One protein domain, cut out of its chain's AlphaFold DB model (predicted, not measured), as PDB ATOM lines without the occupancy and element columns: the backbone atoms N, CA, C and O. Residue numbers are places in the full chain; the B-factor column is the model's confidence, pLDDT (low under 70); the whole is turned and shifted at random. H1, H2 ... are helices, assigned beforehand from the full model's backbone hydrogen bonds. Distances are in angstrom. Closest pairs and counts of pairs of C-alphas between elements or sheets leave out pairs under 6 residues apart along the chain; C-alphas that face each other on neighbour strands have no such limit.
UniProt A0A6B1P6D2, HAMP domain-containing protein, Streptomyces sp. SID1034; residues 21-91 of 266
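This is residues 21 to 91 of the 266 residues of the protein "HAMP domain-containing protein" of Streptomyces sp. SID1034 (UniProt A0A6B1P6D2). One long helix, H2, makes the length of this model; the much shorter H1 runs beside the earlier part of it, and the last residues, 79 to 91, fold back along its later part. Between the helices, residues 32 to 45 lead back from the end of H1 to the beginning of H2, and both helices then run the same way. The printed part has 71 residues with two named helices, H1 then H2, and no named strand; the class is all helix. The whole is loose, with a radius of gyration of the C-alphas of 15.6 A, and spans 49 by 24 by 15 A, only just a rod.

Find C-alpha 21 at (178.727, 155.107, 169.554); from there H1, residues 21 to 31, runs 15.2 A to C-alpha 31. Residues 32 to 45 hold no named element. Look next at C-alpha 46 at (177.134, 168.420, 174.747), where H2, residues 46 to 78, begins; it runs 47.2 A to C-alpha 78 at (198.847, 171.933, 132.994). Residues 79 to 91 again hold no named element.

H1 and H2 are close but not clearly touching, with 2 pairs of C-alphas within 8 A. Look at Leu 30 and Ala 58, whose C-alphas are the closest of the two helices, 6.8 A apart. Their lines stand at a shallow tilt of 22 degrees, and they run the same way. Along the backbone of H1 and of H2, you will find every O i to N i+4 pair within hydrogen-bond range.

The C-alphas of Gly 45 and Gly 79, the two farthest apart, are 49.9 A from each other. The printed part has no cut, and the link from H1 to H2, 14 residues, is long. In the B-factor column, the mean pLDDT of the printed part is 89.9; residues 41 and 43 are under 70.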
ATOM      1  N   ARG A  21     178.421 156.096 170.608       86.38
ATOM      2  CA  ARG A  21     178.727 155.107 169.554       86.38
ATOM      3  C   ARG A  21     178.809 155.720 168.147       86.38
ATOM      4  O   ARG A  21     179.766 155.389 167.447       86.38
ATOM      5  N   PRO A  22     177.887 156.609 167.720       88.38
ATOM      6  CA  PRO A  22     177.997 157.283 166.426       88.38
ATOM      7  C   PRO A  22     179.264 158.130 166.319       88.38
ATOM      8  O   PRO A  22     179.954 158.066 165.305       88.38
ATOM      9  N   LEU A  23     179.616 158.864 167.381       89.12
ATOM     10  CA  LEU A  23     180.841 159.663 167.428       89.12
ATOM     11  C   LEU A  23     182.090 158.780 167.317       89.12
ATOM     12  O   LEU A  23     182.990 159.103 166.549       89.12
ATOM     13  N   LEU A  24     182.138 157.641 168.014       90.81
ATOM     14  CA  LEU A  24     183.249 156.691 167.904       90.81
ATOM     15  C   LEU A  24     183.387 156.127 166.481       90.81
ATOM     16  O   LEU A  24     184.501 156.046 165.961       90.81
ATOM     17  N   ALA A  25     182.274 155.763 165.840       92.62
ATOM     18  CA  ALA A  25     182.279 155.287 164.458       92.62
ATOM     19  C   ALA A  25     182.754 156.384 163.491       92.62
ATOM     20  O   ALA A  25     183.583 156.125 162.621       92.62
ATOM     21  N   ALA A  26     182.297 157.621 163.686       94.00
ATOM     22  CA  ALA A  26     182.693 158.753 162.859       94.00
ATOM     23  C   ALA A  26     184.170 159.136 163.059       94.00
ATOM     24  O   ALA A  26     184.876 159.374 162.085       94.00
ATOM     25  N   LEU A  27     184.680 159.115 164.295       95.00
ATOM     26  CA  LEU A  27     186.109 159.279 164.592       95.00
ATOM     27  C   LEU A  27     186.956 158.156 163.985       95.00
ATOM     28  O   LEU A  27     188.066 158.412 163.527       95.00
ATOM     29  N   THR A  28     186.431 156.929 163.952       95.88
ATOM     30  CA  THR A  28     187.083 155.791 163.290       95.88
ATOM     31  C   THR A  28     187.184 156.028 161.783       95.88
ATOM     32  O   THR A  28     188.276 155.937 161.233       95.88
ATOM     33  N   ALA A  29     186.092 156.442 161.134       95.75
ATOM     34  CA  ALA A  29     186.093 156.807 159.716       95.75
ATOM     35  C   ALA A  29     187.049 157.980 159.419       95.75
ATOM     36  O   ALA A  29     187.852 157.906 158.490       95.75
ATOM     37  N   LEU A  30     187.028 159.023 160.259       95.25
ATOM     38  CA  LEU A  30     187.916 160.183 160.147       95.25
ATOM     39  C   LEU A  30     189.395 159.783 160.258       95.25
ATOM     40  O   LEU A  30     190.215 160.247 159.469       95.25
ATOM     41  N   ARG A  31     189.742 158.920 161.224       94.44
ATOM     42  CA  ARG A  31     191.097 158.373 161.405       94.44
ATOM     43  C   ARG A  31     191.562 157.619 160.161       94.44
ATOM     44  O   ARG A  31     192.724 157.735 159.784       94.44
ATOM     45  N   ASP A  32     190.656 156.878 159.533       96.25
ATOM     46  CA  ASP A  32     190.948 156.056 158.359       96.25
ATOM     47  C   ASP A  32     190.934 156.874 157.045       96.25
ATOM     48  O   ASP A  32     191.172 156.332 155.967       96.25
ATOM     49  N   GLY A  33     190.720 158.195 157.132       93.75
ATOM     50  CA  GLY A  33     190.823 159.137 156.014       93.75
ATOM     51  C   GLY A  33     189.507 159.436 155.294       93.75
ATOM     52  O   GLY A  33     189.511 160.181 154.313       93.75
ATOM     53  N   ASP A  34     188.373 158.908 155.765       95.31
ATOM     54  CA  ASP A  34     187.063 159.329 155.271       95.31
ATOM     55  C   ASP A  34     186.650 160.641 155.940       95.31
ATOM     56  O   ASP A  34     186.051 160.683 157.014       95.31
ATOM     57  N   PHE A  35     186.973 161.748 155.277       94.94
ATOM     58  CA  PHE A  35     186.615 163.088 155.734       94.94
ATOM     59  C   PHE A  35     185.222 163.537 155.285       94.94
ATOM     60  O   PHE A  35     184.821 164.658 155.598       94.94
ATOM     61  N   ARG A  36     184.465 162.700 154.561       94.56
ATOM     62  CA  ARG A  36     183.093 163.011 154.120       94.56
ATOM     63  C   ARG A  36     182.043 162.612 155.149       94.56
ATOM     64  O   ARG A  36     180.914 163.088 155.060       94.56
ATOM     65  N   VAL A  37     182.411 161.789 156.132       94.62
ATOM     66  CA  VAL A  37     181.538 161.403 157.246       94.62
ATOM     67  C   VAL A  37     180.988 162.635 157.973       94.62
ATOM     68  O   VAL A  37     181.711 163.598 158.244       94.62
ATOM     69  N   ARG A  38     179.691 162.618 158.286       93.69
ATOM     70  CA  ARG A  38     179.021 163.665 159.063       93.69
ATOM     71  C   ARG A  38     178.167 163.032 160.146       93.69
ATOM     72  O   ARG A  38     177.472 162.050 159.896       93.69
ATOM     73  N   LEU A  39     178.214 163.608 161.339       91.00
ATOM     74  CA  LEU A  39     177.272 163.301 162.406       91.00
ATOM     75  C   LEU A  39     175.995 164.111 162.180       91.00
ATOM     76  O   LEU A  39     176.068 165.297 161.857       91.00
ATOM     77  N   GLN A  40     174.840 163.460 162.318       83.88
ATOM     78  CA  GLN A  40     173.537 164.124 162.253       83.88
ATOM     79  C   GLN A  40     173.355 165.077 163.443       83.88
ATOM     80  O   GLN A  40     173.942 164.864 164.505       83.88
ATOM     81  N   GLU A  41     172.541 166.119 163.263       67.19
ATOM     82  CA  GLU A  41     172.243 167.107 164.305       67.19
ATOM     83  C   GLU A  41     171.499 166.450 165.475       67.19
ATOM     84  O   GLU A  41     170.306 166.141 165.413       67.19
ATOM     85  N   VAL A  42     172.228 166.210 166.564       71.44
ATOM     86  CA  VAL A  42     171.640 165.857 167.856       71.44
ATOM     87  C   VAL A  42     170.985 167.120 168.410       71.44
ATOM     88  O   VAL A  42     171.581 168.190 168.345       71.44
ATOM     89  N   HIS A  43     169.744 167.021 168.886       59.59
ATOM     90  CA  HIS A  43     168.889 168.202 169.024       59.59
ATOM     91  C   HIS A  43     169.207 169.107 170.219       59.59
ATOM     92  O   HIS A  43     168.619 170.173 170.265       59.59
ATOM     93  N   GLU A  44     170.124 168.759 171.135       72.50
ATOM     94  CA  GLU A  44     170.561 169.662 172.216       72.50
ATOM     95  C   GLU A  44     171.733 169.083 173.041       72.50
ATOM     96  O   GLU A  44     171.990 167.876 173.043       72.50
ATOM     97  N   GLY A  45     172.440 169.957 173.769       80.44
ATOM     98  CA  GLY A  45     173.464 169.594 174.757       80.44
ATOM     99  C   GLY A  45     174.854 169.252 174.198       80.44
ATOM    100  O   GLY A  45     175.145 169.415 173.014       80.44
ATOM    101  N   LEU A  46     175.735 168.744 175.071       83.06
ATOM    102  CA  LEU A  46     177.134 168.420 174.747       83.06
ATOM    103  C   LEU A  46     177.310 167.509 173.507       83.06
ATOM    104  O   LEU A  46     178.229 167.756 172.725       83.06
ATOM    105  N   PRO A  47     176.466 166.482 173.256       82.56
ATOM    106  CA  PRO A  47     176.571 165.678 172.038       82.56
ATOM    107  C   PRO A  47     176.358 166.479 170.745       82.56
ATOM    108  O   PRO A  47     177.004 166.181 169.740       82.56
ATOM    109  N   ALA A  48     175.503 167.508 170.766       84.62
ATOM    110  CA  ALA A  48     175.282 168.396 169.627       84.62
ATOM    111  C   ALA A  48     176.520 169.263 169.350       84.62
ATOM    112  O   ALA A  48     176.975 169.359 168.209       84.62
ATOM    113  N   GLU A  49     177.126 169.819 170.403       87.19
ATOM    114  CA  GLU A  49     178.374 170.587 170.306       87.19
ATOM    115  C   GLU A  49     179.537 169.726 169.786       87.19
ATOM    116  O   GLU A  49     180.276 170.143 168.889       87.19
ATOM    117  N   LEU A  50     179.670 168.492 170.288       88.06
ATOM    118  CA  LEU A  50     180.666 167.530 169.813       88.06
ATOM    119  C   LEU A  50     180.436 167.143 168.348       88.06
ATOM    120  O   LEU A  50     181.402 167.067 167.587       88.06
ATOM    121  N   ALA A  51     179.184 166.928 167.936       89.69
ATOM    122  CA  ALA A  51     178.842 166.630 166.548       89.69
ATOM    123  C   ALA A  51     179.185 167.799 165.613       89.69
ATOM    124  O   ALA A  51     179.786 167.587 164.556       89.69
ATOM    125  N   ALA A  52     178.878 169.035 166.018       90.25
ATOM    126  CA  ALA A  52     179.224 170.235 165.264       90.25
ATOM    127  C   ALA A  52     180.745 170.406 165.134       90.25
ATOM    128  O   ALA A  52     181.250 170.607 164.026       90.25
ATOM    129  N   LEU A  53     181.492 170.266 166.235       91.62
ATOM    130  CA  LEU A  53     182.952 170.359 166.225       91.62
ATOM    131  C   LEU A  53     183.580 169.259 165.361       91.62
ATOM    132  O   LEU A  53     184.464 169.539 164.550       91.62
ATOM    133  N   PHE A  54     183.097 168.022 165.486       93.00
ATOM    134  CA  PHE A  54     183.526 166.908 164.646       93.00
ATOM    135  C   PHE A  54     183.304 167.213 163.160       93.00
ATOM    136  O   PHE A  54     184.232 167.087 162.363       93.00
ATOM    137  N   ASN A  55     182.104 167.671 162.788       93.06
ATOM    138  CA  ASN A  55     181.771 168.006 161.405       93.06
ATOM    139  C   ASN A  55     182.662 169.134 160.859       93.06
ATOM    140  O   ASN A  55     183.082 169.072 159.703       93.06
ATOM    141  N   GLN A  56     183.004 170.133 161.681       91.69
ATOM    142  CA  GLN A  56     183.948 171.191 161.304       91.69
ATOM    143  C   GLN A  56     185.363 170.644 161.070       91.69
ATOM    144  O   GLN A  56     186.006 171.014 160.086       91.69
ATOM    145  N   VAL A  57     185.855 169.748 161.931       91.94
ATOM    146  CA  VAL A  57     187.165 169.099 161.749       91.94
ATOM    147  C   VAL A  57     187.174 168.231 160.489       91.94
ATOM    148  O   VAL A  57     188.101 168.334 159.684       91.94
ATOM    149  N   ALA A  58     186.123 167.436 160.267       93.12
ATOM    150  CA  ALA A  58     185.966 166.622 159.065       93.12
ATOM    151  C   ALA A  58     185.957 167.487 157.794       93.12
ATOM    152  O   ALA A  58     186.698 167.210 156.854       93.12
ATOM    153  N   ALA A  59     185.202 168.591 157.792       92.44
ATOM    154  CA  ALA A  59     185.169 169.532 156.675       92.44
ATOM    155  C   ALA A  59     186.540 170.176 156.404       92.44
ATOM    156  O   ALA A  59     186.926 170.326 155.246       92.44
ATOM    157  N   ARG A  60     187.308 170.519 157.448       91.56
ATOM    158  CA  ARG A  60     188.666 171.068 157.292       91.56
ATOM    159  C   ARG A  60     189.635 170.060 156.681       91.56
ATOM    160  O   ARG A  60     190.370 170.430 155.767       91.56
ATOM    161  N   ASN A  61     189.615 168.810 157.145       92.06
ATOM    162  CA  ASN A  61     190.443 167.748 156.566       92.06
ATOM    163  C   ASN A  61     190.077 167.504 155.099       92.06
ATOM    164  O   ASN A  61     190.961 167.463 154.245       92.06
ATOM    165  N   GLN A  62     188.775 167.426 154.805       93.25
ATOM    166  CA  GLN A  62     188.280 167.259 153.444       93.25
ATOM    167  C   GLN A  62     188.763 168.393 152.531       93.25
ATOM    168  O   GLN A  62     189.302 168.122 151.463       93.25
ATOM    169  N   HIS A  63     188.641 169.649 152.974       93.25
ATOM    170  CA  HIS A  63     189.079 170.821 152.212       93.25
ATOM    171  C   HIS A  63     190.569 170.768 151.855       93.25
ATOM    172  O   HIS A  63     190.934 170.986 150.706       93.25
ATOM    173  N   VAL A  64     191.441 170.439 152.816       92.00
ATOM    174  CA  VAL A  64     192.889 170.334 152.552       92.00
ATOM    175  C   VAL A  64     193.187 169.217 151.550       92.00
ATOM    176  O   VAL A  64     194.001 169.407 150.647       92.00
ATOM    177  N   THR A  65     192.526 168.063 151.673       93.56
ATOM    178  CA  THR A  65     192.680 166.959 150.713       93.56
ATOM    179  C   THR A  65     192.214 167.350 149.309       93.56
ATOM    180  O   THR A  65     192.924 167.080 148.338       93.56
ATOM    181  N   ASP A  66     191.067 168.019 149.194       95.31
ATOM    182  CA  ASP A  66     190.524 168.472 147.913       95.31
ATOM    183  C   ASP A  66     191.450 169.518 147.258       95.31
ATOM    184  O   ASP A  66     191.768 169.404 146.070       95.31
ATOM    185  N   GLU A  67     191.985 170.465 148.036       96.00
ATOM    186  CA  GLU A  67     192.942 171.471 147.558       96.00
ATOM    187  C   GLU A  67     194.278 170.864 147.110       96.00
ATOM    188  O   GLU A  67     194.796 171.230 146.051       96.00
ATOM    189  N   LEU A  68     194.821 169.889 147.847       93.88
ATOM    190  CA  LEU A  68     196.031 169.170 147.430       93.88
ATOM    191  C   LEU A  68     195.816 168.442 146.101       93.88
ATOM    192  O   LEU A  68     196.685 168.462 145.227       93.88
ATOM    193  N   MET A  69     194.645 167.830 145.917       94.81
ATOM    194  CA  MET A  69     194.294 167.156 144.671       94.81
ATOM    195  C   MET A  69     194.088 168.138 143.515       94.81
ATOM    196  O   MET A  69     194.468 167.817 142.382       94.81
ATOM    197  N   ARG A  70     193.530 169.325 143.782       96.00
ATOM    198  CA  ARG A  70     193.380 170.406 142.800       96.00
ATOM    199  C   ARG A  70     194.740 170.927 142.346       96.00
ATOM    200  O   ARG A  70     195.037 170.846 141.156       96.00
ATOM    201  N   VAL A  71     195.590 171.376 143.272       95.81
ATOM    202  CA  VAL A  71     196.921 171.916 142.947       95.81
ATOM    203  C   VAL A  71     197.778 170.862 142.249       95.81
ATOM    204  O   VAL A  71     198.381 171.149 141.217       95.81
ATOM    205  N   ARG A  72     197.767 169.607 142.722       94.75
ATOM    206  CA  ARG A  72     198.446 168.500 142.030       94.75
ATOM    207  C   ARG A  72     197.979 168.371 140.582       94.75
ATOM    208  O   ARG A  72     198.802 168.140 139.703       94.75
ATOM    209  N   ARG A  73     196.672 168.456 140.325       96.06
ATOM    210  CA  ARG A  73     196.128 168.338 138.968       96.06
ATOM    211  C   ARG A  73     196.620 169.472 138.079       96.06
ATOM    212  O   ARG A  73     197.080 169.177 136.981       96.06
ATOM    213  N   GLU A  74     196.561 170.712 138.552       95.44
ATOM    214  CA  GLU A  74     197.026 171.873 137.789       95.44
ATOM    215  C   GLU A  74     198.527 171.800 137.486       95.44
ATOM    216  O   GLU A  74     198.940 171.948 136.335       95.44
ATOM    217  N   VAL A  75     199.344 171.462 138.485       92.88
ATOM    218  CA  VAL A  75     200.798 171.324 138.319       92.88
ATOM    219  C   VAL A  75     201.140 170.183 137.360       92.88
ATOM    220  O   VAL A  75     201.927 170.368 136.438       92.88
ATOM    221  N   VAL A  76     200.543 169.001 137.538       93.38
ATOM    222  CA  VAL A  76     200.921 167.804 136.769       93.38
ATOM    223  C   VAL A  76     200.339 167.808 135.356       93.38
ATOM    224  O   VAL A  76     201.009 167.367 134.428       93.38
ATOM    225  N   ARG A  77     199.092 168.256 135.169       93.75
ATOM    226  CA  ARG A  77     198.443 168.236 133.846       93.75
ATOM    227  C   ARG A  77     198.718 169.486 133.029       93.75
ATOM    228  O   ARG A  77     198.826 169.380 131.812       93.75
ATOM    229  N   HIS A  78     198.777 170.644 133.678       92.12
ATOM    230  CA  HIS A  78     198.847 171.933 132.994       92.12
ATOM    231  C   HIS A  78     200.201 172.627 133.173       92.12
ATOM    232  O   HIS A  78     200.440 173.638 132.522       92.12
ATOM    233  N   GLY A  79     201.097 172.102 134.020       87.31
ATOM    234  CA  GLY A  79     202.402 172.718 134.279       87.31
ATOM    235  C   GLY A  79     202.305 174.061 135.009       87.31
ATOM    236  O   GLY A  79     203.271 174.821 135.017       87.31
ATOM    237  N   ARG A  80     201.148 174.377 135.603       90.31
ATOM    238  CA  ARG A  80     200.881 175.662 136.265       90.31
ATOM    239  C   ARG A  80     201.467 175.656 137.670       90.31
ATOM    240  O   ARG A  80     200.848 175.185 138.621       90.31
ATOM    241  N   LEU A  81     202.712 176.114 137.774       88.25
ATOM    242  CA  LEU A  81     203.483 176.135 139.021       88.25
ATOM    243  C   LEU A  81     203.109 177.318 139.939       88.25
ATOM    244  O   LEU A  81     203.490 177.354 141.104       88.25
ATOM    245  N   ASP A  82     202.349 178.284 139.436       89.56
ATOM    246  CA  ASP A  82     201.818 179.449 140.151       89.56
ATOM    247  C   ASP A  82     200.593 179.131 141.027       89.56
ATOM    248  O   ASP A  82     200.203 179.939 141.867       89.56
ATOM    249  N   GLU A  83     200.026 177.931 140.904       94.38
ATOM    250  CA  GLU A  83     198.881 177.500 141.706       94.38
ATOM    251  C   GLU A  83     199.232 177.317 143.190       94.38
ATOM    252  O   GLU A  83     200.302 176.818 143.552       94.38
ATOM    253  N   ARG A  84     198.316 177.731 144.072       95.00
ATOM    254  CA  ARG A  84     198.501 177.723 145.533       95.00
ATOM    255  C   ARG A  84     197.341 177.036 146.232       95.00
ATOM    256  O   ARG A  84     196.216 177.040 145.734       95.00
ATOM    257  N   LEU A  85     197.628 176.464 147.396       94.94
ATOM    258  CA  LEU A  85     196.627 175.856 148.265       94.94
ATOM    259  C   LEU A  85     195.819 176.953 148.966       94.94
ATOM    260  O   LEU A  85     196.403 177.874 149.546       94.94
ATOM    261  N   ALA A  86     194.494 176.829 148.967       93.81
ATOM    262  CA  ALA A  86     193.619 177.695 149.745       93.81
ATOM    263  C   ALA A  86     193.430 177.143 151.167       93.81
ATOM    264  O   ALA A  86     193.073 175.979 151.355       93.81
ATOM    265  N   ALA A  87     193.627 177.980 152.186       89.50
ATOM    266  CA  ALA A  87     193.338 177.597 153.567       89.50
ATOM    267  C   ALA A  87     191.821 177.556 153.817       89.50
ATOM    268  O   ALA A  87     191.078 178.391 153.301       89.50
ATOM    269  N   SER A  88     191.362 176.605 154.634       85.38
ATOM    270  CA  SER A  88     189.984 176.617 155.128       85.38
ATOM    271  C   SER A  88     189.789 177.754 156.148       85.38
ATOM    272  O   SER A  88     190.748 178.141 156.824       85.38
ATOM    273  N   PRO A  89     188.569 178.307 156.296       78.94
ATOM    274  CA  PRO A  89     188.308 179.386 157.243       78.94
ATOM    275  C   PRO A  89     188.686 179.030 158.691       78.94
ATOM    276  O   PRO A  89     188.279 177.999 159.246       78.94
ATOM    277  N   GLY A  90     189.446 179.925 159.324       74.38
ATOM    278  CA  GLY A  90     189.881 179.806 160.713       74.38
ATOM    279  C   GLY A  90     191.320 180.264 160.945       74.38
ATOM    280  O   GLY A  90     192.053 180.612 160.019       74.38
ATOM    281  N   ALA A  91     191.720 180.250 162.215       74.56
ATOM    282  CA  ALA A  91     193.084 180.517 162.660       74.56
ATOM    283  C   ALA A  91     193.740 179.244 163.224       74.56
ATOM    284  O   ALA A  91     193.069 178.249 163.507       74.56
TER     285      ALA A  91